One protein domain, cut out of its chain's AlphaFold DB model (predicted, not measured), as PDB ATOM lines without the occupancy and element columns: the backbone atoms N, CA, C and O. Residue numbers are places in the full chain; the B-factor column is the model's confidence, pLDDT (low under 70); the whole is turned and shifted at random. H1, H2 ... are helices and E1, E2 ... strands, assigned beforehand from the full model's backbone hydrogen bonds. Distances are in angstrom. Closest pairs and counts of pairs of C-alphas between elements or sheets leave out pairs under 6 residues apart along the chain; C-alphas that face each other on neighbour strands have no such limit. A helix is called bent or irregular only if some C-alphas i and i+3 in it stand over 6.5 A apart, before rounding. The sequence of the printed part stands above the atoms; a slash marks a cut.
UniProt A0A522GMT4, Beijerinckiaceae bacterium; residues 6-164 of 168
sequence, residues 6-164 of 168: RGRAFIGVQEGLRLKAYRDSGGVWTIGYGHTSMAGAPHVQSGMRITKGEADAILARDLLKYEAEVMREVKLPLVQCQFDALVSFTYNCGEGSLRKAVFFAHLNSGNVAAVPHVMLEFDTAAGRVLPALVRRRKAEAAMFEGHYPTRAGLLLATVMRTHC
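This is residues 6 to 164 of the 168 residues of a protein of Beijerinckiaceae bacterium (UniProt A0A522GMT4). A small two-stranded hairpin, E1 and E2, makes one end of the model, with the arm H2a of the bent helix H2 packed on it, chiefly on E2; H2 leads from there to a larger body of helices. In that body H1, H3 and H6 lie side by side as a bundle, H2b crosses H3, H5 packs on H6 and H4 on H5 at the far end, and H7 packs on H1 with residues 154 to 158. The 159 printed residues hold seven named helices and two named strands in the order H1 E1 E2 H2 H3 H4 H5 H6 H7; the sheet, E1 - E2, is antiparallel and the class is mostly helix. The whole is compact, with a radius of gyration of the C-alphas of 15.9 A, and spans 49 by 32 by 32 A, only just elongated.

E1 is residues 18 to 23, 11.0 A long, and E2 residues 29 to 32, 10.8 A. H2, residues 52 to 73, was assigned as one helix by its hydrogen bonds but is bent, with C-alphas 62 and 65 6.5 A apart; its arms are H2a, residues 52 to 62, 15.1 A, and H2b, residues 65 to 73, 12.3 A. H1 is residues 6 to 15, 14.4 A, beginning at C-alpha 6 (165.286, 133.286, 208.775). H3 is residues 80 to 93, 20.0 A, and H6 residues 131 to 144, 20.0 A. H4 is residues 101 to 108, 10.6 A. H5 is residues 112 to 120, 14.3 A, and only just irregular, with C-alphas 113 and 116 6.9 A apart. H7 is residues 151 to 164, 21.1 A, ending at C-alpha 164 (167.258, 140.096, 183.933).

In the hairpin E1 and E2, N 22 and O 30 are within hydrogen-bond range at 2.9 A, and N 32 and O 18 at 2.8 A. The closest C-alphas of E2 and H2a, Gly 32 and Ala 55, are 4.7 A apart. H2b touches H3 (Tyr 66 and Val 87, closest C-alphas, 5.8 A) at a steep tilt of 68 degrees, only just short of about perpendicular. H3 touches H1 at a shallow tilt of 20 degrees, the same way, the closest C-alphas being Gly 7 and Asp 84, 5.0 A. H3 touches H6 at 24 degrees, a shallow tilt, opposite ways, with C-alphas of Gln 82 and Phe 144 closest at 4.2 A. H5 and H6 form a helical hairpin, their closest C-alphas, Pro 116 and Ala 141, 4.4 A apart; H4 and H5 form another, with Phe 103 and Val 118 at 6.2 A. H7 touches H1 with residues 154 to 158 alone, the closest C-alphas being Val 13 and Leu 154, 6.6 A. Every O i to N i+4 pair is within hydrogen-bond range in H1, H2a, H2b, H3, H4 and H6, against 3 of 5 in H5 and 7 of 10 in H7.

The two C-alphas farthest apart, Gly 47 and Gly 110, are 48.7 A apart. The printed part has no cut, and the link from E2 to H2a, 19 residues, is long. The mean pLDDT of the printed part is 87.5; residues 101 to 104, 106, 108 and 150 to 164 are under 70.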
ATOM      1  N   ARG A   6     165.224 134.105 209.997       94.44
ATOM      2  CA  ARG A   6     165.286 133.286 208.775       94.44
ATOM      3  C   ARG A   6     164.019 133.435 207.936       94.44
ATOM      4  O   ARG A   6     164.129 133.579 206.722       94.44
ATOM      5  N   GLY A   7     162.848 133.456 208.575       95.81
ATOM      6  CA  GLY A   7     161.564 133.703 207.917       95.81
ATOM      7  C   GLY A   7     161.511 135.084 207.263       95.81
ATOM      8  O   GLY A   7     161.201 135.194 206.080       95.81
ATOM      9  N   ARG A   8     161.939 136.139 207.970       95.88
ATOM     10  CA  ARG A   8     162.025 137.493 207.391       95.88
ATOM     11  C   ARG A   8     162.995 137.564 206.215       95.88
ATOM     12  O   ARG A   8     162.674 138.172 205.199       95.88
ATOM     13  N   ALA A   9     164.162 136.924 206.324       93.31
ATOM     14  CA  ALA A   9     165.126 136.867 205.227       93.31
ATOM     15  C   ALA A   9     164.554 136.146 203.997       93.31
ATOM     16  O   ALA A   9     164.757 136.593 202.869       93.31
ATOM     17  N   PHE A  10     163.809 135.060 204.208       94.75
ATOM     18  CA  PHE A  10     163.113 134.355 203.139       94.75
ATOM     19  C   PHE A  10     162.072 135.236 202.449       94.75
ATOM     20  O   PHE A  10     162.126 135.378 201.229       94.75
ATOM     21  N   ILE A  11     161.175 135.859 203.221       95.62
ATOM     22  CA  ILE A  11     160.133 136.752 202.694       95.62
ATOM     23  C   ILE A  11     160.780 137.880 201.888       95.62
ATOM     24  O   ILE A  11     160.414 138.101 200.736       95.62
ATOM     25  N   GLY A  12     161.825 138.511 202.429       94.19
ATOM     26  CA  GLY A  12     162.553 139.573 201.737       94.19
ATOM     27  C   GLY A  12     163.135 139.146 200.383       94.19
ATOM     28  O   GLY A  12     163.124 139.936 199.438       94.19
ATOM     29  N   VAL A  13     163.599 137.899 200.238       91.38
ATOM     30  CA  VAL A  13     164.065 137.366 198.942       91.38
ATOM     31  C   VAL A  13     162.911 137.099 197.975       91.38
ATOM     32  O   VAL A  13     163.068 137.320 196.771       91.38
ATOM     33  N   GLN A  14     161.758 136.638 198.467       92.62
ATOM     34  CA  GLN A  14     160.589 136.413 197.615       92.62
ATOM     35  C   GLN A  14     160.060 137.728 197.033       92.62
ATOM     36  O   GLN A  14     159.892 137.820 195.810       92.62
ATOM     37  N   GLU A  15     159.883 138.739 197.888       93.62
ATOM     38  CA  GLU A  15     159.374 140.065 197.510       93.62
ATOM     39  C   GLU A  15     160.395 140.861 196.689       93.62
ATOM     40  O   GLU A  15     160.074 141.444 195.654       93.62
ATOM     41  N   GLY A  16     161.666 140.802 197.086       93.62
ATOM     42  CA  GLY A  16     162.743 141.571 196.478       93.62
ATOM     43  C   GLY A  16     162.805 143.010 196.997       93.62
ATOM     44  O   GLY A  16     161.799 143.679 197.203       93.62
ATOM     45  N   LEU A  17     164.028 143.500 197.197       96.75
ATOM     46  CA  LEU A  17     164.278 144.822 197.769       96.75
ATOM     47  C   LEU A  17     164.256 145.932 196.706       96.75
ATOM     48  O   LEU A  17     164.945 145.855 195.681       96.75
ATOM     49  N   ARG A  18     163.520 147.010 196.991       97.75
ATOM     50  CA  ARG A  18     163.479 148.254 196.209       97.75
ATOM     51  C   ARG A  18     163.673 149.470 197.117       97.75
ATOM     52  O   ARG A  18     162.751 149.932 197.777       97.75
ATOM     53  N   LEU A  19     164.886 150.020 197.127       98.38
ATOM     54  CA  LEU A  19     165.257 151.152 197.994       98.38
ATOM     55  C   LEU A  19     164.766 152.520 197.501       98.38
ATOM     56  O   LEU A  19     164.884 153.512 198.214       98.38
ATOM     57  N   LYS A  20     164.235 152.591 196.279       98.38
ATOM     58  CA  LYS A  20     163.604 153.784 195.712       98.38
ATOM     59  C   LYS A  20     162.141 153.463 195.440       98.38
ATOM     60  O   LYS A  20     161.858 152.391 194.901       98.38
ATOM     61  N   ALA A  21     161.249 154.387 195.784       98.38
ATOM     62  CA  ALA A  21     159.834 154.247 195.480       98.38
ATOM     63  C   ALA A  21     159.608 154.066 193.971       98.38
ATOM     64  O   ALA A  21     160.232 154.742 193.146       98.38
ATOM     65  N   TYR A  22     158.707 153.152 193.626       97.88
ATOM     66  CA  TYR A  22     158.314 152.832 192.257       97.88
ATOM     67  C   TYR A  22     156.795 152.650 192.178       97.88
ATOM     68  O   TYR A  22     156.133 152.477 193.200       97.88
ATOM     69  N   ARG A  23     156.237 152.718 190.970       97.25
ATOM     70  CA  ARG A  23     154.843 152.343 190.716       97.25
ATOM     71  C   ARG A  23     154.800 150.852 190.397       97.25
ATOM     72  O   ARG A  23     155.543 150.408 189.523       97.25
ATOM     73  N   ASP A  24     153.988 150.093 191.120       93.75
ATOM     74  CA  ASP A  24     153.744 148.686 190.796       93.75
ATOM     75  C   ASP A  24     152.891 148.536 189.516       93.75
ATOM     76  O   ASP A  24     152.541 149.521 188.861       93.75
ATOM     77  N   SER A  25     152.544 147.301 189.142       89.00
ATOM     78  CA  SER A  25     151.713 147.030 187.960       89.00
ATOM     79  C   SER A  25     150.292 147.598 188.054       89.00
ATOM     80  O   SER A  25     149.634 147.737 187.026       89.00
ATOM     81  N   GLY A  26     149.810 147.905 189.261       90.75
ATOM     82  CA  GLY A  26     148.529 148.568 189.507       90.75
ATOM     83  C   GLY A  26     148.641 150.093 189.584       90.75
ATOM     84  O   GLY A  26     147.644 150.769 189.825       90.75
ATOM     85  N   GLY A  27     149.839 150.654 189.399       94.44
ATOM     86  CA  GLY A  27     150.071 152.084 189.514       94.44
ATOM     87  C   GLY A  27     150.094 152.587 190.959       94.44
ATOM     88  O   GLY A  27     149.913 153.783 191.168       94.44
ATOM     89  N   VAL A  28     150.344 151.748 191.966       97.06
ATOM     90  CA  VAL A  28     150.447 152.152 193.380       97.06
ATOM     91  C   VAL A  28     151.906 152.426 193.755       97.06
ATOM     92  O   VAL A  28     152.814 151.685 193.373       97.06
ATOM     93  N   TRP A  29     152.156 153.516 194.491       98.12
ATOM     94  CA  TRP A  29     153.491 153.811 195.018       98.12
ATOM     95  C   TRP A  29     153.908 152.756 196.048       98.12
ATOM     96  O   TRP A  29     153.243 152.579 197.068       98.12
ATOM     97  N   THR A  30     155.032 152.101 195.773       98.00
ATOM     98  CA  THR A  30     155.549 150.959 196.530       98.00
ATOM     99  C   THR A  30     157.038 151.140 196.831       98.00
ATOM    100  O   THR A  30     157.774 151.698 196.013       98.00
ATOM    101  N   ILE A  31     157.504 150.691 198.000       98.50
ATOM    102  CA  ILE A  31     158.919 150.756 198.407       98.50
ATOM    103  C   ILE A  31     159.311 149.564 199.296       98.50
ATOM    104  O   ILE A  31     158.462 148.843 199.815       98.50
ATOM    105  N   GLY A  32     160.610 149.335 199.480       98.25
ATOM    106  CA  GLY A  32     161.129 148.280 200.345       98.25
ATOM    107  C   GLY A  32     160.821 146.900 199.778       98.25
ATOM    108  O   GLY A  32     161.232 146.599 198.658       98.25
ATOM    109  N   TYR A  33     160.115 146.087 200.556       97.44
ATOM    110  CA  TYR A  33     159.704 144.728 200.203       97.44
ATOM    111  C   TYR A  33     158.205 144.658 199.870       97.44
ATOM    112  O   TYR A  33     157.517 143.770 200.350       97.44
ATOM    113  N   GLY A  34     157.689 145.617 199.096       95.88
ATOM    114  CA  GLY A  34     156.266 145.661 198.726       95.88
ATOM    115  C   GLY A  34     155.386 146.549 199.617       95.88
ATOM    116  O   GLY A  34     154.164 146.458 199.549       95.88
ATOM    117  N   HIS A  35     155.977 147.425 200.434       97.94
ATOM    118  CA  HIS A  35     155.228 148.333 201.303       97.94
ATOM    119  C   HIS A  35     154.522 149.432 200.500       97.94
ATOM    120  O   HIS A  35     155.146 150.085 199.659       97.94
ATOM    121  N   THR A  36     153.253 149.685 200.822       97.19
ATOM    122  CA  THR A  36     152.440 150.786 200.283       97.19
ATOM    123  C   THR A  36     151.825 151.587 201.429       97.19
ATOM    124  O   THR A  36     151.639 151.058 202.523       97.19
ATOM    125  N   SER A  37     151.416 152.835 201.175       97.25
ATOM    126  CA  SER A  37     150.772 153.687 202.193       97.25
ATOM    127  C   SER A  37     149.493 153.081 202.794       97.25
ATOM    128  O   SER A  37     149.072 153.478 203.876       97.25
ATOM    129  N   MET A  38     148.864 152.113 202.115       94.12
ATOM    130  CA  MET A  38     147.701 151.385 202.642       94.12
ATOM    131  C   MET A  38     148.062 150.474 203.823       94.12
ATOM    132  O   MET A  38     147.194 150.138 204.623       94.12
ATOM    133  N   ALA A  39     149.330 150.072 203.946       94.12
ATOM    134  CA  ALA A  39     149.837 149.321 205.091       94.12
ATOM    135  C   ALA A  39     150.158 150.221 206.303       94.12
ATOM    136  O   ALA A  39     150.543 149.715 207.355       94.12
ATOM    137  N   GLY A  40     149.976 151.541 206.176       95.88
ATOM    138  CA  GLY A  40     150.269 152.531 207.205       95.88
ATOM    139  C   GLY A  40     151.507 153.362 206.872       95.88
ATOM    140  O   GLY A  40     151.886 153.511 205.714       95.88
ATOM    141  N   ALA A  41     152.130 153.943 207.898       95.94
ATOM    142  CA  ALA A  41     153.362 154.703 207.722       95.94
ATOM    143  C   ALA A  41     154.531 153.785 207.300       95.94
ATOM    144  O   ALA A  41     154.583 152.655 207.779       95.94
ATOM    145  N   PRO A  42     155.524 154.277 206.532       97.12
ATOM    146  CA  PRO A  42     155.581 155.614 205.946       97.12
ATOM    147  C   PRO A  42     154.645 155.784 204.740       97.12
ATOM    148  O   PRO A  42     154.448 154.872 203.948       97.12
ATOM    149  N   HIS A  43     154.139 157.003 204.544       97.81
ATOM    150  CA  HIS A  43     153.415 157.333 203.320       97.81
ATOM    151  C   HIS A  43     154.382 157.349 202.123       97.81
ATOM    152  O   HIS A  43     155.250 158.221 202.020       97.81
ATOM    153  N   VAL A  44     154.233 156.386 201.215       98.25
ATOM    154  CA  VAL A  44     155.098 156.220 200.045       98.25
ATOM    155  C   VAL A  44     154.724 157.232 198.966       98.25
ATOM    156  O   VAL A  44     153.564 157.366 198.579       98.25
ATOM    157  N   GLN A  45     155.727 157.937 198.450       97.06
ATOM    158  CA  GLN A  45     155.554 158.970 197.432       97.06
ATOM    159  C   GLN A  45     156.714 158.992 196.434       97.06
ATOM    160  O   GLN A  45     157.775 158.404 196.668       97.06
ATOM    161  N   SER A  46     156.513 159.692 195.315       97.69
ATOM    162  CA  SER A  46     157.534 159.860 194.279       97.69
ATOM    163  C   SER A  46     158.843 160.397 194.860       97.69
ATOM    164  O   SER A  46     158.843 161.273 195.720       97.69
ATOM    165  N   GLY A  47     159.969 159.870 194.381       97.56
ATOM    166  CA  GLY A  47     161.302 160.312 194.798       97.56
ATOM    167  C   GLY A  47     161.766 159.796 196.164       97.56
ATOM    168  O   GLY A  47     162.956 159.911 196.454       97.56
ATOM    169  N   MET A  48     160.890 159.172 196.963       98.31
ATOM    170  CA  MET A  48     161.256 158.608 198.263       98.31
ATOM    171  C   MET A  48     162.345 157.534 198.123       98.31
ATOM    172  O   MET A  48     162.317 156.694 197.215       98.31
ATOM    173  N   ARG A  49     163.309 157.565 199.047       98.50
ATOM    174  CA  ARG A  49     164.389 156.587 199.181       98.50
ATOM    175  C   ARG A  49     164.503 156.149 200.631       98.50
ATOM    176  O   ARG A  49     164.278 156.957 201.523       98.50
ATOM    177  N   ILE A  50     164.878 154.895 200.826       98.44
ATOM    178  CA  ILE A  50     165.154 154.311 202.137       98.44
ATOM    179  C   ILE A  50     166.441 153.492 202.077       98.44
ATOM    180  O   ILE A  50     166.893 153.069 201.011       98.44
ATOM    181  N   THR A  51     167.034 153.257 203.234       98.56
ATOM    182  CA  THR A  51     168.120 152.309 203.453       98.56
ATOM    183  C   THR A  51     167.578 150.884 203.556       98.56
ATOM    184  O   THR A  51     166.385 150.648 203.760       98.56
ATOM    185  N   LYS A  52     168.471 149.892 203.456       97.12
ATOM    186  CA  LYS A  52     168.091 148.494 203.695       97.12
ATOM    187  C   LYS A  52     167.561 148.280 205.121       97.12
ATOM    188  O   LYS A  52     166.589 147.558 205.285       97.12
ATOM    189  N   GLY A  53     168.169 148.914 206.126       97.81
ATOM    190  CA  GLY A  53     167.727 148.791 207.519       97.81
ATOM    191  C   GLY A  53     166.309 149.324 207.728       97.81
ATOM    192  O   GLY A  53     165.496 148.670 208.374       97.81
ATOM    193  N   GLU A  54     165.978 150.456 207.105       98.44
ATOM    194  CA  GLU A  54     164.611 150.989 207.107       98.44
ATOM    195  C   GLU A  54     163.638 150.059 206.377       98.44
ATOM    196  O   GLU A  54     162.550 149.806 206.885       98.44
ATOM    197  N   ALA A  55     164.025 149.489 205.229       98.31
ATOM    198  CA  ALA A  55     163.197 148.510 204.523       98.31
ATOM    199  C   ALA A  55     162.931 147.254 205.372       98.31
ATOM    200  O   ALA A  55     161.806 146.757 205.401       98.31
ATOM    201  N   ASP A  56     163.946 146.758 206.083       97.50
ATOM    202  CA  ASP A  56     163.827 145.604 206.979       97.50
ATOM    203  C   ASP A  56     162.902 145.919 208.174       97.50
ATOM    204  O   ASP A  56     162.084 145.083 208.559       97.50
ATOM    205  N   ALA A  57     162.988 147.133 208.734       98.00
ATOM    206  CA  ALA A  57     162.115 147.588 209.816       98.00
ATOM    207  C   ALA A  57     160.659 147.768 209.355       98.00
ATOM    208  O   ALA A  57     159.729 147.381 210.065       98.00
ATOM    209  N   ILE A  58     160.458 148.312 208.150       98.38
ATOM    210  CA  ILE A  58     159.140 148.426 207.516       98.38
ATOM    211  C   ILE A  58     158.533 147.035 207.322       98.38
ATOM    212  O   ILE A  58     157.412 146.807 207.765       98.38
ATOM    213  N   LEU A  59     159.290 146.088 206.756       98.00
ATOM    214  CA  LEU A  59     158.822 144.713 206.577       98.00
ATOM    215  C   LEU A  59     158.436 144.072 207.911       98.00
ATOM    216  O   LEU A  59     157.373 143.473 208.012       98.00
ATOM    217  N   ALA A  60     159.265 144.211 208.950       97.75
ATOM    218  CA  ALA A  60     158.957 143.653 210.264       97.75
ATOM    219  C   ALA A  60     157.624 144.178 210.825       97.75
ATOM    220  O   ALA A  60     156.856 143.400 211.383       97.75
ATOM    221  N   ARG A  61     157.323 145.469 210.636       97.88
ATOM    222  CA  ARG A  61     156.038 146.058 211.041       97.88
ATOM    223  C   ARG A  61     154.884 145.564 210.172       97.88
ATOM    224  O   ARG A  61     153.845 145.194 210.710       97.88
ATOM    225  N   ASP A  62     155.060 145.538 208.854       97.50
ATOM    226  CA  ASP A  62     154.024 145.089 207.919       97.50
ATOM    227  C   ASP A  62     153.626 143.630 208.171       97.50
ATOM    228  O   ASP A  62     152.464 143.267 207.989       97.50
ATOM    229  N   LEU A  63     154.567 142.795 208.624       97.81
ATOM    230  CA  LEU A  63     154.322 141.391 208.945       97.81
ATOM    231  C   LEU A  63     153.428 141.187 210.173       97.81
ATOM    232  O   LEU A  63     152.741 140.169 210.229       97.81
ATOM    233  N   LEU A  64     153.351 142.145 211.106       97.19
ATOM    234  CA  LEU A  64     152.591 141.990 212.358       97.19
ATOM    235  C   LEU A  64     151.113 141.650 212.122       97.19
ATOM    236  O   LEU A  64     150.540 140.842 212.854       97.19
ATOM    237  N   LYS A  65     150.486 142.222 211.086       95.31
ATOM    238  CA  LYS A  65     149.079 141.922 210.775       95.31
ATOM    239  C   LYS A  65     148.887 140.487 210.268       95.31
ATOM    240  O   LYS A  65     147.909 139.838 210.623       95.31
ATOM    241  N   TYR A  66     149.846 139.973 209.499       95.88
ATOM    242  CA  TYR A  66     149.809 138.611 208.964       95.88
ATOM    243  C   TYR A  66     150.175 137.579 210.037       95.88
ATOM    244  O   TYR A  66     149.572 136.513 210.096       95.88
ATOM    245  N   GLU A  67     151.103 137.915 210.937       97.00
ATOM    246  CA  GLU A  67     151.367 137.137 212.151       97.00
ATOM    247  C   GLU A  67     150.095 136.989 212.994       97.00
ATOM    248  O   GLU A  67     149.742 135.879 213.401       97.00
ATOM    249  N   ALA A  68     149.382 138.096 213.227       95.44
ATOM    250  CA  ALA A  68     148.128 138.096 213.972       95.44
ATOM    251  C   ALA A  68     147.037 137.268 213.280       95.44
ATOM    252  O   ALA A  68     146.304 136.544 213.954       95.44
ATOM    253  N   GLU A  69     146.940 137.329 211.951       92.81
ATOM    254  CA  GLU A  69     146.023 136.483 211.189       92.81
ATOM    255  C   GLU A  69     146.360 134.997 211.349       92.81
ATOM    256  O   GLU A  69     145.483 134.229 211.733       92.81
ATOM    257  N   VAL A  70     147.615 134.585 211.144       93.38
ATOM    258  CA  VAL A  70     148.019 133.177 211.308       93.38
ATOM    259  C   VAL A  70     147.680 132.672 212.712       93.38
ATOM    260  O   VAL A  70     147.078 131.610 212.849       93.38
ATOM    261  N   MET A  71     147.992 133.449 213.756       92.94
ATOM    262  CA  MET A  71     147.666 133.083 215.143       92.94
ATOM    263  C   MET A  71     146.158 133.018 215.411       92.94
ATOM    264  O   MET A  71     145.707 132.259 216.267       92.94
ATOM    265  N   ARG A  72     145.362 133.824 214.707       91.75
ATOM    266  CA  ARG A  72     143.905 133.817 214.839       91.75
ATOM    267  C   ARG A  72     143.281 132.628 214.119       91.75
ATOM    268  O   ARG A  72     142.352 132.038 214.669       91.75
ATOM    269  N   GLU A  73     143.745 132.287 212.923       87.81
ATOM    270  CA  GLU A  73     143.112 131.275 212.069       87.81
ATOM    271  C   GLU A  73     143.583 129.843 212.370       87.81
ATOM    272  O   GLU A  73     142.791 128.907 212.245       87.81
ATOM    273  N   VAL A  74     144.835 129.655 212.802       87.94
ATOM    274  CA  VAL A  74     145.398 128.327 213.088       87.94
ATOM    275  C   VAL A  74     145.270 128.003 214.569       87.94
ATOM    276  O   VAL A  74     145.845 128.682 215.417       87.94
ATOM    277  N   LYS A  75     144.503 126.958 214.892       84.00
ATOM    278  CA  LYS A  75     144.223 126.568 216.286       84.00
ATOM    279  C   LYS A  75     145.176 125.517 216.842       84.00
ATOM    280  O   LYS A  75     145.213 125.313 218.053       84.00
ATOM    281  N   LEU A  76     145.943 124.861 215.977       84.50
ATOM    282  CA  LEU A  76     146.935 123.874 216.383       84.50
ATOM    283  C   LEU A  76     148.258 124.539 216.785       84.50
ATOM    284  O   LEU A  76     148.608 125.585 216.231       84.50
ATOM    285  N   PRO A  77     149.031 123.923 217.696       88.00
ATOM    286  CA  PRO A  77     150.397 124.348 217.963       88.00
ATOM    287  C   PRO A  77     151.239 124.304 216.684       88.00
ATOM    288  O   PRO A  77     151.282 123.284 215.998       88.00
ATOM    289  N   LEU A  78     151.933 125.401 216.390       90.88
ATOM    290  CA  LEU A  78     152.865 125.500 215.272       90.88
ATOM    291  C   LEU A  78     154.300 125.520 215.783       90.88
ATOM    292  O   LEU A  78     154.617 126.208 216.758       90.88
ATOM    293  N   VAL A  79     155.194 124.834 215.074       94.75
ATOM    294  CA  VAL A  79     156.634 125.082 215.220       94.75
ATOM    295  C   VAL A  79     157.049 126.299 214.387       94.75
ATOM    296  O   VAL A  79     156.355 126.708 213.454       94.75
ATOM    297  N   GLN A  80     158.200 126.896 214.707       97.38
ATOM    298  CA  GLN A  80     158.622 128.175 214.120       97.38
ATOM    299  C   GLN A  80     158.682 128.167 212.582       97.38
ATOM    300  O   GLN A  80     158.309 129.155 211.957       97.38
ATOM    301  N   CYS A  81     159.120 127.070 211.962       96.12
ATOM    302  CA  CYS A  81     159.236 126.983 210.503       96.12
ATOM    303  C   CYS A  81     157.874 126.942 209.797       96.12
ATOM    304  O   CYS A  81     157.700 127.580 208.762       96.12
ATOM    305  N   GLN A  82     156.886 126.280 210.403       94.81
ATOM    306  CA  GLN A  82     155.505 126.288 209.927       94.81
ATOM    307  C   GLN A  82     154.907 127.690 210.035       94.81
ATOM    308  O   GLN A  82     154.306 128.177 209.082       94.81
ATOM    309  N   PHE A  83     155.125 128.369 211.166       96.50
ATOM    310  CA  PHE A  83     154.672 129.745 211.357       96.50
ATOM    311  C   PHE A  83     155.296 130.706 210.332       96.50
ATOM    312  O   PHE A  83     154.574 131.464 209.690       96.50
ATOM    313  N   ASP A  84     156.613 130.632 210.117       97.69
ATOM    314  CA  ASP A  84     157.314 131.452 209.121       97.69
ATOM    315  C   ASP A  84     156.759 131.232 207.699       97.69
ATOM    316  O   ASP A  84     156.522 132.199 206.967       97.69
ATOM    317  N   ALA A  85     156.526 129.972 207.314       95.88
ATOM    318  CA  ALA A  85     155.995 129.614 206.001       95.88
ATOM    319  C   ALA A  85     154.562 130.124 205.800       95.88
ATOM    320  O   ALA A  85     154.258 130.702 204.754       95.88
ATOM    321  N   LEU A  86     153.701 129.964 206.811       95.38
ATOM    322  CA  LEU A  86     152.324 130.453 206.772       95.38
ATOM    323  C   LEU A  86     152.273 131.977 206.676       95.38
ATOM    324  O   LEU A  86     151.552 132.499 205.835       95.38
ATOM    325  N   VAL A  87     153.088 132.700 207.451       97.00
ATOM    326  CA  VAL A  87     153.139 134.164 207.347       97.00
ATOM    327  C   VAL A  87     153.652 134.610 205.970       97.00
ATOM    328  O   VAL A  87     153.080 135.528 205.387       97.00
ATOM    329  N   SER A  88     154.674 133.952 205.402       97.00
ATOM    330  CA  SER A  88     155.138 134.244 204.032       97.00
ATOM    331  C   SER A  88     154.040 134.043 202.987       97.00
ATOM    332  O   SER A  88     153.899 134.844 202.054       97.00
ATOM    333  N   PHE A  89     153.271 132.967 203.143       95.31
ATOM    334  CA  PHE A  89     152.157 132.635 202.273       95.31
ATOM    335  C   PHE A  89     151.052 133.691 202.360       95.31
ATOM    336  O   PHE A  89     150.648 134.239 201.333       95.31
ATOM    337  N   THR A  90     150.621 134.044 203.574       94.62
ATOM    338  CA  THR A  90     149.573 135.050 203.797       94.62
ATOM    339  C   THR A  90     150.013 136.437 203.337       94.62
ATOM    340  O   THR A  90     149.224 137.144 202.714       94.62
ATOM    341  N   TYR A  91     151.281 136.812 203.545       95.69
ATOM    342  CA  TYR A  91     151.828 138.072 203.029       95.69
ATOM    343  C   TYR A  91     151.673 138.173 201.505       95.69
ATOM    344  O   TYR A  91     151.249 139.202 200.985       95.69
ATOM    345  N   ASN A  92     151.946 137.080 200.787       94.81
ATOM    346  CA  ASN A  92     151.835 137.038 199.330       94.81
ATOM    347  C   ASN A  92     150.402 137.017 198.809       94.81
ATOM    348  O   ASN A  92     150.096 137.670 197.817       94.81
ATOM    349  N   CYS A  93     149.565 136.174 199.409       90.25
ATOM    350  CA  CYS A  93     148.208 135.936 198.936       90.25
ATOM    351  C   CYS A  93     147.213 136.977 199.455       90.25
ATOM    352  O   CYS A  93     146.083 137.017 198.973       90.25
ATOM    353  N   GLY A  94     147.632 137.807 200.410       88.81
ATOM    354  CA  GLY A  94     146.790 138.782 201.080       88.81
ATOM    355  C   GLY A  94     146.052 138.205 202.286       88.81
ATOM    356  O   GLY A  94     146.009 136.990 202.521       88.81
ATOM    357  N   GLU A  95     145.463 139.118 203.054       85.94
ATOM    358  CA  GLU A  95     144.640 138.784 204.214       85.94
ATOM    359  C   GLU A  95     143.403 137.976 203.800       85.94
ATOM    360  O   GLU A  95     142.814 138.187 202.738       85.94
ATOM    361  N   GLY A  96     143.027 137.004 204.627       84.06
ATOM    362  CA  GLY A  96     141.927 136.078 204.379       84.06
ATOM    363  C   GLY A  96     142.306 134.881 203.507       84.06
ATOM    364  O   GLY A  96     141.500 133.962 203.360       84.06
ATOM    365  N   SER A  97     143.528 134.826 202.964       84.00
ATOM    366  CA  SER A  97     143.994 133.691 202.154       84.00
ATOM    367  C   SER A  97     143.975 132.362 202.916       84.00
ATOM    368  O   SER A  97     143.657 131.329 202.324       84.00
ATOM    369  N   LEU A  98     144.217 132.393 204.231       81.06
ATOM    370  CA  LEU A  98     144.156 131.214 205.102       81.06
ATOM    371  C   LEU A  98     142.736 130.674 205.287       81.06
ATOM    372  O   LEU A  98     142.571 129.496 205.587       81.06
ATOM    373  N   ARG A  99     141.711 131.513 205.095       78.44
ATOM    374  CA  ARG A  99     140.297 131.150 205.272       78.44
ATOM    375  C   ARG A  99     139.697 130.447 204.061       78.44
ATOM    376  O   ARG A  99     138.526 130.070 204.097       78.44
ATOM    377  N   LYS A 100     140.456 130.263 202.977       72.25
ATOM    378  CA  LYS A 100     139.975 129.449 201.857       72.25
ATOM    379  C   LYS A 100     139.695 128.035 202.366       72.25
ATOM    380  O   LYS A 100     140.565 127.413 202.970       72.25
ATOM    381  N   ALA A 101     138.473 127.559 202.120       56.53
ATOM    382  CA  ALA A 101     137.876 126.413 202.808       56.53
ATOM    383  C   ALA A 101     138.771 125.159 202.844       56.53
ATOM    384  O   ALA A 101     138.837 124.499 203.874       56.53
ATOM    385  N   VAL A 102     139.511 124.873 201.766       65.12
ATOM    386  CA  VAL A 102     140.425 123.718 201.685       65.12
ATOM    387  C   VAL A 102     141.637 123.884 202.614       65.12
ATOM    388  O   VAL A 102     141.936 122.998 203.409       65.12
ATOM    389  N   PHE A 103     142.295 125.046 202.588       66.56
ATOM    390  CA  PHE A 103     143.475 125.328 203.415       66.56
ATOM    391  C   PHE A 103     143.129 125.358 204.908       66.56
ATOM    392  O   PHE A 103     143.813 124.755 205.738       66.56
ATOM    393  N   PHE A 104     142.006 126.000 205.233       66.50
ATOM    394  CA  PHE A 104     141.506 126.130 206.595       66.50
ATOM    395  C   PHE A 104     141.068 124.785 207.194       66.50
ATOM    396  O   PHE A 104     141.367 124.498 208.355       66.50
ATOM    397  N   ALA A 105     140.391 123.939 206.407       70.31
ATOM    398  CA  ALA A 105     139.920 122.632 206.862       70.31
ATOM    399  C   ALA A 105     141.080 121.680 207.192       70.31
ATOM    400  O   ALA A 105     141.044 121.009 208.224       70.31
ATOM    401  N   HIS A 106     142.138 121.641 206.375       69.38
ATOM    402  CA  HIS A 106     143.306 120.797 206.652       69.38
ATOM    403  C   HIS A 106     144.097 121.277 207.873       69.38
ATOM    404  O   HIS A 106     144.438 120.464 208.734       69.38
ATOM    405  N   LEU A 107     144.320 122.592 207.996       70.06
ATOM    406  CA  LEU A 107     145.050 123.161 209.130       70.06
ATOM    407  C   LEU A 107     144.361 122.906 210.470       70.06
ATOM    408  O   LEU A 107     145.041 122.609 211.444       70.06
ATOM    409  N   ASN A 108     143.033 123.004 210.536       69.44
ATOM    410  CA  ASN A 108     142.308 122.884 211.804       69.44
ATOM    411  C   ASN A 108     141.784 121.468 212.104       69.44
ATOM    412  O   ASN A 108     141.349 121.219 213.224       69.44
ATOM    413  N   SER A 109     141.867 120.523 211.158       79.12
ATOM    414  CA  SER A 109     141.502 119.108 211.376       79.12
ATOM    415  C   SER A 109     142.643 118.235 211.915       79.12
ATOM    416  O   SER A 109     142.467 117.031 212.077       79.12
ATOM    417  N   GLY A 110     143.821 118.807 212.187       75.75
ATOM    418  CA  GLY A 110     144.987 118.035 212.636       75.75
ATOM    419  C   GLY A 110     145.845 117.479 211.501       75.75
ATOM    420  O   GLY A 110     146.924 116.952 211.763       75.75
ATOM    421  N   ASN A 111     145.428 117.627 210.238       83.12
ATOM    422  CA  ASN A 111     146.170 117.122 209.084       83.12
ATOM    423  C   ASN A 111     147.252 118.112 208.616       83.12
ATOM    424  O   ASN A 111     147.262 118.591 207.482       83.12
ATOM    425  N   VAL A 112     148.181 118.414 209.523       83.25
ATOM    426  CA  VAL A 112     149.296 119.344 209.294       83.25
ATOM    427  C   VAL A 112     150.196 118.873 208.142       83.25
ATOM    428  O   VAL A 112     150.717 119.696 207.395       83.25
ATOM    429  N   ALA A 113     150.329 117.557 207.948       85.69
ATOM    430  CA  ALA A 113     151.129 116.966 206.875       85.69
ATOM    431  C   ALA A 113     150.571 117.240 205.465       85.69
ATOM    432  O   ALA A 113     151.330 117.247 204.503       85.69
ATOM    433  N   ALA A 114     149.266 117.497 205.324       86.69
ATOM    434  CA  ALA A 114     148.672 117.844 204.032       86.69
ATOM    435  C   ALA A 114     148.918 119.307 203.628       86.69
ATOM    436  O   ALA A 114     148.831 119.638 202.447       86.69
ATOM    437  N   VAL A 115     149.237 120.188 204.583       88.62
ATOM    438  CA  VAL A 115     149.343 121.639 204.355       88.62
ATOM    439  C   VAL A 115     150.328 121.998 203.234       88.62
ATOM    440  O   VAL A 115     149.918 122.758 202.355       88.62
ATOM    441  N   PRO A 116     151.559 121.441 203.174       90.94
ATOM    442  CA  PRO A 116     152.486 121.701 202.072       90.94
ATOM    443  C   PRO A 116     151.868 121.460 200.693       90.94
ATOM    444  O   PRO A 116     152.048 122.287 199.803       90.94
ATOM    445  N   HIS A 117     151.088 120.388 200.520       89.62
ATOM    446  CA  HIS A 117     150.425 120.080 199.251       89.62
ATOM    447  C   HIS A 117     149.368 121.121 198.889       89.62
ATOM    448  O   HIS A 117     149.357 121.595 197.754       89.62
ATOM    449  N   VAL A 118     148.549 121.548 199.854       88.62
ATOM    450  CA  VAL A 118     147.531 122.580 199.607       88.62
ATOM    451  C   VAL A 118     148.181 123.923 199.260       88.62
ATOM    452  O   VAL A 118     147.676 124.646 198.407       88.62
ATOM    453  N   MET A 119     149.337 124.264 199.851       90.75
ATOM    454  CA  MET A 119     150.075 125.482 199.475       90.75
ATOM    455  C   MET A 119     150.437 125.493 197.984       90.75
ATOM    456  O   MET A 119     150.421 126.557 197.367       90.75
ATOM    457  N   LEU A 120     150.748 124.333 197.390       91.56
ATOM    458  CA  LEU A 120     151.139 124.231 195.980       91.56
ATOM    459  C   LEU A 120     150.016 124.618 195.012       91.56
ATOM    460  O   LEU A 120     150.320 125.063 193.910       91.56
ATOM    461  N   GLU A 121     148.752 124.521 195.425       89.94
ATOM    462  CA  GLU A 121     147.583 124.871 194.602       89.94
ATOM    463  C   GLU A 121     147.406 126.392 194.419       89.94
ATOM    464  O   GLU A 121     146.637 126.855 193.576       89.94
ATOM    465  N   PHE A 122     148.130 127.205 195.194       91.25
ATOM    466  CA  PHE A 122     148.070 128.670 195.143       91.25
ATOM    467  C   PHE A 122     149.141 129.237 194.202       91.25
ATOM    468  O   PHE A 122     149.948 130.094 194.584       91.25
ATOM    469  N   ASP A 123     149.150 128.737 192.968       92.50
ATOM    470  CA  ASP A 123     150.126 129.073 191.930       92.50
ATOM    471  C   ASP A 123     149.552 129.901 190.767       92.50
ATOM    472  O   ASP A 123     150.276 130.248 189.826       92.50
ATOM    473  N   THR A 124     148.271 130.264 190.844       88.12
ATOM    474  CA  THR A 124     147.567 131.013 189.803       88.12
ATOM    475  C   THR A 124     147.397 132.494 190.135       88.12
ATOM    476  O   THR A 124     147.150 132.883 191.277       88.12
ATOM    477  N   ALA A 125     147.465 133.341 189.108       86.62
ATOM    478  CA  ALA A 125     146.986 134.721 189.153       86.62
ATOM    479  C   ALA A 125     146.258 135.051 187.845       86.62
ATOM    480  O   ALA A 125     146.675 134.608 186.774       86.62
ATOM    481  N   ALA A 126     145.153 135.800 187.931       85.94
ATOM    482  CA  ALA A 126     144.284 136.104 186.787       85.94
ATOM    483  C   ALA A 126     143.913 134.855 185.946       85.94
ATOM    484  O   ALA A 126     143.906 134.892 184.716       85.94
ATOM    485  N   GLY A 127     143.656 133.724 186.619       89.06
ATOM    486  CA  GLY A 127     143.266 132.458 185.988       89.06
ATOM    487  C   GLY A 127     144.395 131.689 185.291       89.06
ATOM    488  O   GLY A 127     144.115 130.718 184.595       89.06
ATOM    489  N   ARG A 128     145.661 132.096 185.444       91.12
ATOM    490  CA  ARG A 128     146.815 131.432 184.815       91.12
ATOM    491  C   ARG A 128     147.842 131.009 185.849       91.12
ATOM    492  O   ARG A 128     148.161 131.786 186.747       91.12
ATOM    493  N   VAL A 129     148.401 129.812 185.680       93.94
ATOM    494  CA  VAL A 129     149.540 129.336 186.477       93.94
ATOM    495  C   VAL A 129     150.753 130.216 186.190       93.94
ATOM    496  O   VAL A 129     151.134 130.414 185.035       93.94
ATOM    497  N   LEU A 130     151.375 130.738 187.246       92.31
ATOM    498  CA  LEU A 130     152.571 131.560 187.150       92.31
ATOM    499  C   LEU A 130     153.795 130.775 187.639       92.31
ATOM    500  O   LEU A 130     153.873 130.448 188.826       92.31
ATOM    501  N   PRO A 131     154.832 130.566 186.802       92.69
ATOM    502  CA  PRO A 131     156.043 129.849 187.212       92.69
ATOM    503  C   PRO A 131     156.730 130.434 188.456       92.69
ATOM    504  O   PRO A 131     157.375 129.712 189.215       92.69
ATOM    505  N   ALA A 132     156.607 131.747 188.673       89.19
ATOM    506  CA  ALA A 132     157.122 132.405 189.869       89.19
ATOM    507  C   ALA A 132     156.374 131.973 191.142       89.19
ATOM    508  O   ALA A 132     157.026 131.703 192.152       89.19
ATOM    509  N   LEU A 133     155.043 131.849 191.083       92.12
ATOM    510  CA  LEU A 133     154.238 131.386 192.213       92.12
ATOM    511  C   LEU A 133     154.473 129.899 192.478       92.12
ATOM    512  O   LEU A 133     154.707 129.543 193.626       92.12
ATOM    513  N   VAL A 134     154.574 129.059 191.439       93.25
ATOM    514  CA  VAL A 134     154.953 127.638 191.591       93.25
ATOM    515  C   VAL A 134     156.254 127.496 192.390       93.25
ATOM    516  O   VAL A 134     156.335 126.719 193.341       93.25
ATOM    517  N   ARG A 135     157.293 128.266 192.034       93.38
ATOM    518  CA  ARG A 135     158.577 128.241 192.758       93.38
ATOM    519  C   ARG A 135     158.445 128.746 194.193       93.38
ATOM    520  O   ARG A 135     159.037 128.148 195.089       93.38
ATOM    521  N   ARG A 136     157.686 129.825 194.415       94.94
ATOM    522  CA  ARG A 136     157.449 130.380 195.754       94.94
ATOM    523  C   ARG A 136     156.738 129.374 196.655       94.94
ATOM    524  O   ARG A 136     157.232 129.107 197.745       94.94
ATOM    525  N   ARG A 137     155.643 128.775 196.181       95.19
ATOM    526  CA  ARG A 137     154.856 127.788 196.931       95.19
ATOM    527  C   ARG A 137     155.675 126.554 197.288       95.19
ATOM    528  O   ARG A 137     155.643 126.139 198.436       95.19
ATOM    529  N   LYS A 138     156.496 126.037 196.366       94.62
ATOM    530  CA  LYS A 138     157.441 124.945 196.669       94.62
ATOM    531  C   LYS A 138     158.440 125.316 197.765       94.62
ATOM    532  O   LYS A 138     158.732 124.500 198.629       94.62
ATOM    533  N   ALA A 139     158.967 126.538 197.736       94.62
ATOM    534  CA  ALA A 139     159.929 126.994 198.732       94.62
ATOM    535  C   ALA A 139     159.286 127.227 200.113       94.62
ATOM    536  O   ALA A 139     159.912 126.951 201.132       94.62
ATOM    537  N   GLU A 140     158.046 127.712 200.155       95.50
ATOM    538  CA  GLU A 140     157.281 127.855 201.399       95.50
ATOM    539  C   GLU A 140     156.847 126.497 201.964       95.50
ATOM    540  O   GLU A 140     156.989 126.280 203.161       95.50
ATOM    541  N   ALA A 141     156.409 125.564 201.114       94.56
ATOM    542  CA  ALA A 141     156.108 124.183 201.492       94.56
ATOM    543  C   ALA A 141     157.338 123.492 202.107       94.56
ATOM    544  O   ALA A 141     157.263 122.958 203.210       94.56
ATOM    545  N   ALA A 142     158.502 123.611 201.462       95.12
ATOM    546  CA  ALA A 142     159.756 123.100 202.007       95.12
ATOM    547  C   ALA A 142     160.107 123.757 203.356       95.12
ATOM    548  O   ALA A 142     160.521 123.074 204.291       95.12
ATOM    549  N   MET A 143     159.903 125.074 203.502       95.75
ATOM    550  CA  MET A 143     160.096 125.753 204.788       95.75
ATOM    551  C   MET A 143     159.151 125.214 205.863       95.75
ATOM    552  O   MET A 143     159.591 125.013 206.993       95.75
ATOM    553  N   PHE A 144     157.888 124.968 205.524       94.69
ATOM    554  CA  PHE A 144     156.898 124.416 206.444       94.69
ATOM    555  C   PHE A 144     157.353 123.058 207.002       94.69
ATOM    556  O   PHE A 144     157.213 122.802 208.197       94.69
ATOM    557  N   GLU A 145     157.999 122.244 206.166       94.44
ATOM    558  CA  GLU A 145     158.613 120.954 206.518       94.44
ATOM    559  C   GLU A 145     159.973 121.083 207.243       94.44
ATOM    560  O   GLU A 145     160.574 120.084 207.629       94.44
ATOM    561  N   GLY A 146     160.470 122.304 207.467       93.88
ATOM    562  CA  GLY A 146     161.727 122.581 208.178       93.88
ATOM    563  C   GLY A 146     162.934 122.849 207.272       93.88
ATOM    564  O   GLY A 146     164.021 123.180 207.759       93.88
ATOM    565  N   HIS A 147     162.759 122.790 205.953       92.62
ATOM    566  CA  HIS A 147     163.803 123.036 204.962       92.62
ATOM    567  C   HIS A 147     163.803 124.496 204.498       92.62
ATOM    568  O   HIS A 147     163.254 124.862 203.459       92.62
ATOM    569  N   TYR A 148     164.479 125.365 205.250       82.44
ATOM    570  CA  TYR A 148     164.750 126.718 204.761       82.44
ATOM    571  C   TYR A 148     165.719 126.665 203.572       82.44
ATOM    572  O   TYR A 148     166.707 125.922 203.628       82.44
ATOM    573  N   PRO A 149     165.538 127.511 202.544       71.31
ATOM    574  CA  PRO A 149     166.532 127.634 201.493       71.31
ATOM    575  C   PRO A 149     167.874 128.063 202.086       71.31
ATOM    576  O   PRO A 149     167.956 128.917 202.976       71.31
ATOM    577  N   THR A 150     168.939 127.435 201.600       66.19
ATOM    578  CA  THR A 150     170.296 127.707 202.070       66.19
ATOM    579  C   THR A 150     170.704 129.142 201.746       66.19
ATOM    580  O   THR A 150     170.188 129.775 200.821       66.19
ATOM    581  N   ARG A 151     171.691 129.660 202.484       53.50
ATOM    582  CA  ARG A 151     172.271 130.995 202.255       53.50
ATOM    583  C   ARG A 151     172.762 131.162 200.806       53.50
ATOM    584  O   ARG A 151     172.586 132.228 200.228       53.50
ATOM    585  N   ALA A 152     173.287 130.090 200.204       52.59
ATOM    586  CA  ALA A 152     173.659 130.033 198.791       52.59
ATOM    587  C   ALA A 152     172.439 130.135 197.854       52.59
ATOM    588  O   ALA A 152     172.473 130.905 196.898       52.59
ATOM    589  N   GLY A 153     171.339 129.436 198.161       56.06
ATOM    590  CA  GLY A 153     170.085 129.535 197.403       56.06
ATOM    591  C   GLY A 153     169.443 130.929 197.457       56.06
ATOM    592  O   GLY A 153     168.946 131.420 196.443       56.06
ATOM    593  N   LEU A 154     169.514 131.605 198.609       54.94
ATOM    594  CA  LEU A 154     169.022 132.981 198.797       54.94
ATOM    595  C   LEU A 154     169.873 134.020 198.034       54.94
ATOM    596  O   LEU A 154     169.330 134.956 197.442       54.94
ATOM    597  N   LEU A 155     171.202 133.847 198.002       48.09
ATOM    598  CA  LEU A 155     172.108 134.702 197.221       48.09
ATOM    599  C   LEU A 155     171.922 134.514 195.707       48.09
ATOM    600  O   LEU A 155     171.812 135.508 194.989       48.09
ATOM    601  N   LEU A 156     171.818 133.271 195.218       48.38
ATOM    602  CA  LEU A 156     171.628 132.994 193.787       48.38
ATOM    603  C   LEU A 156     170.317 133.598 193.257       48.38
ATOM    604  O   LEU A 156     170.300 134.223 192.196       48.38
ATOM    605  N   ALA A 157     169.231 133.485 194.031       51.03
ATOM    606  CA  ALA A 157     167.934 134.067 193.686       51.03
ATOM    607  C   ALA A 157     167.976 135.604 193.585       51.03
ATOM    608  O   ALA A 157     167.263 136.191 192.770       51.03
ATOM    609  N   THR A 158     168.831 136.253 194.381       48.53
ATOM    610  CA  THR A 158     169.013 137.711 194.371       48.53
ATOM    611  C   THR A 158     169.822 138.164 193.147       48.53
ATOM    612  O   THR A 158     169.454 139.140 192.495       48.53
ATOM    613  N   VAL A 159     170.877 137.423 192.781       40.91
ATOM    614  CA  VAL A 159     171.771 137.734 191.644       40.91
ATOM    615  C   VAL A 159     171.113 137.477 190.280       40.91
ATOM    616  O   VAL A 159     171.358 138.212 189.320       40.91
ATOM    617  N   MET A 160     170.231 136.478 190.169       41.72
ATOM    618  CA  MET A 160     169.509 136.218 188.914       41.72
ATOM    619  C   MET A 160     168.450 137.289 188.601       41.72
ATOM    620  O   MET A 160     168.195 137.572 187.429       41.72
ATOM    621  N   ARG A 161     167.857 137.939 189.616       47.25
ATOM    622  CA  ARG A 161     166.881 139.024 189.395       47.25
ATOM    623  C   ARG A 161     167.530 140.322 188.908       47.25
ATOM    624  O   ARG A 161     166.891 141.057 188.159       47.25
ATOM    625  N   THR A 162     168.779 140.610 189.284       37.88
ATOM    626  CA  THR A 162     169.495 141.811 188.814       37.88
ATOM    627  C   THR A 162     169.982 141.683 187.370       37.88
ATOM    628  O   THR A 162     169.965 142.673 186.646       37.88
ATOM    629  N   HIS A 163     170.320 140.477 186.903       33.44
ATOM    630  CA  HIS A 163     170.763 140.263 185.518       33.44
ATOM    631  C   HIS A 163     169.635 140.325 184.478       33.44
ATOM    632  O   HIS A 163     169.889 140.676 183.329       33.44
ATOM    633  N   CYS A 164     168.388 140.038 184.864       32.22
ATOM    634  CA  CYS A 164     167.258 140.096 183.933       32.22
ATOM    635  C   CYS A 164     166.674 141.514 183.762       32.22
ATOM    636  O   CYS A 164     165.950 141.749 182.805       32.22
TER     637      CYS A 164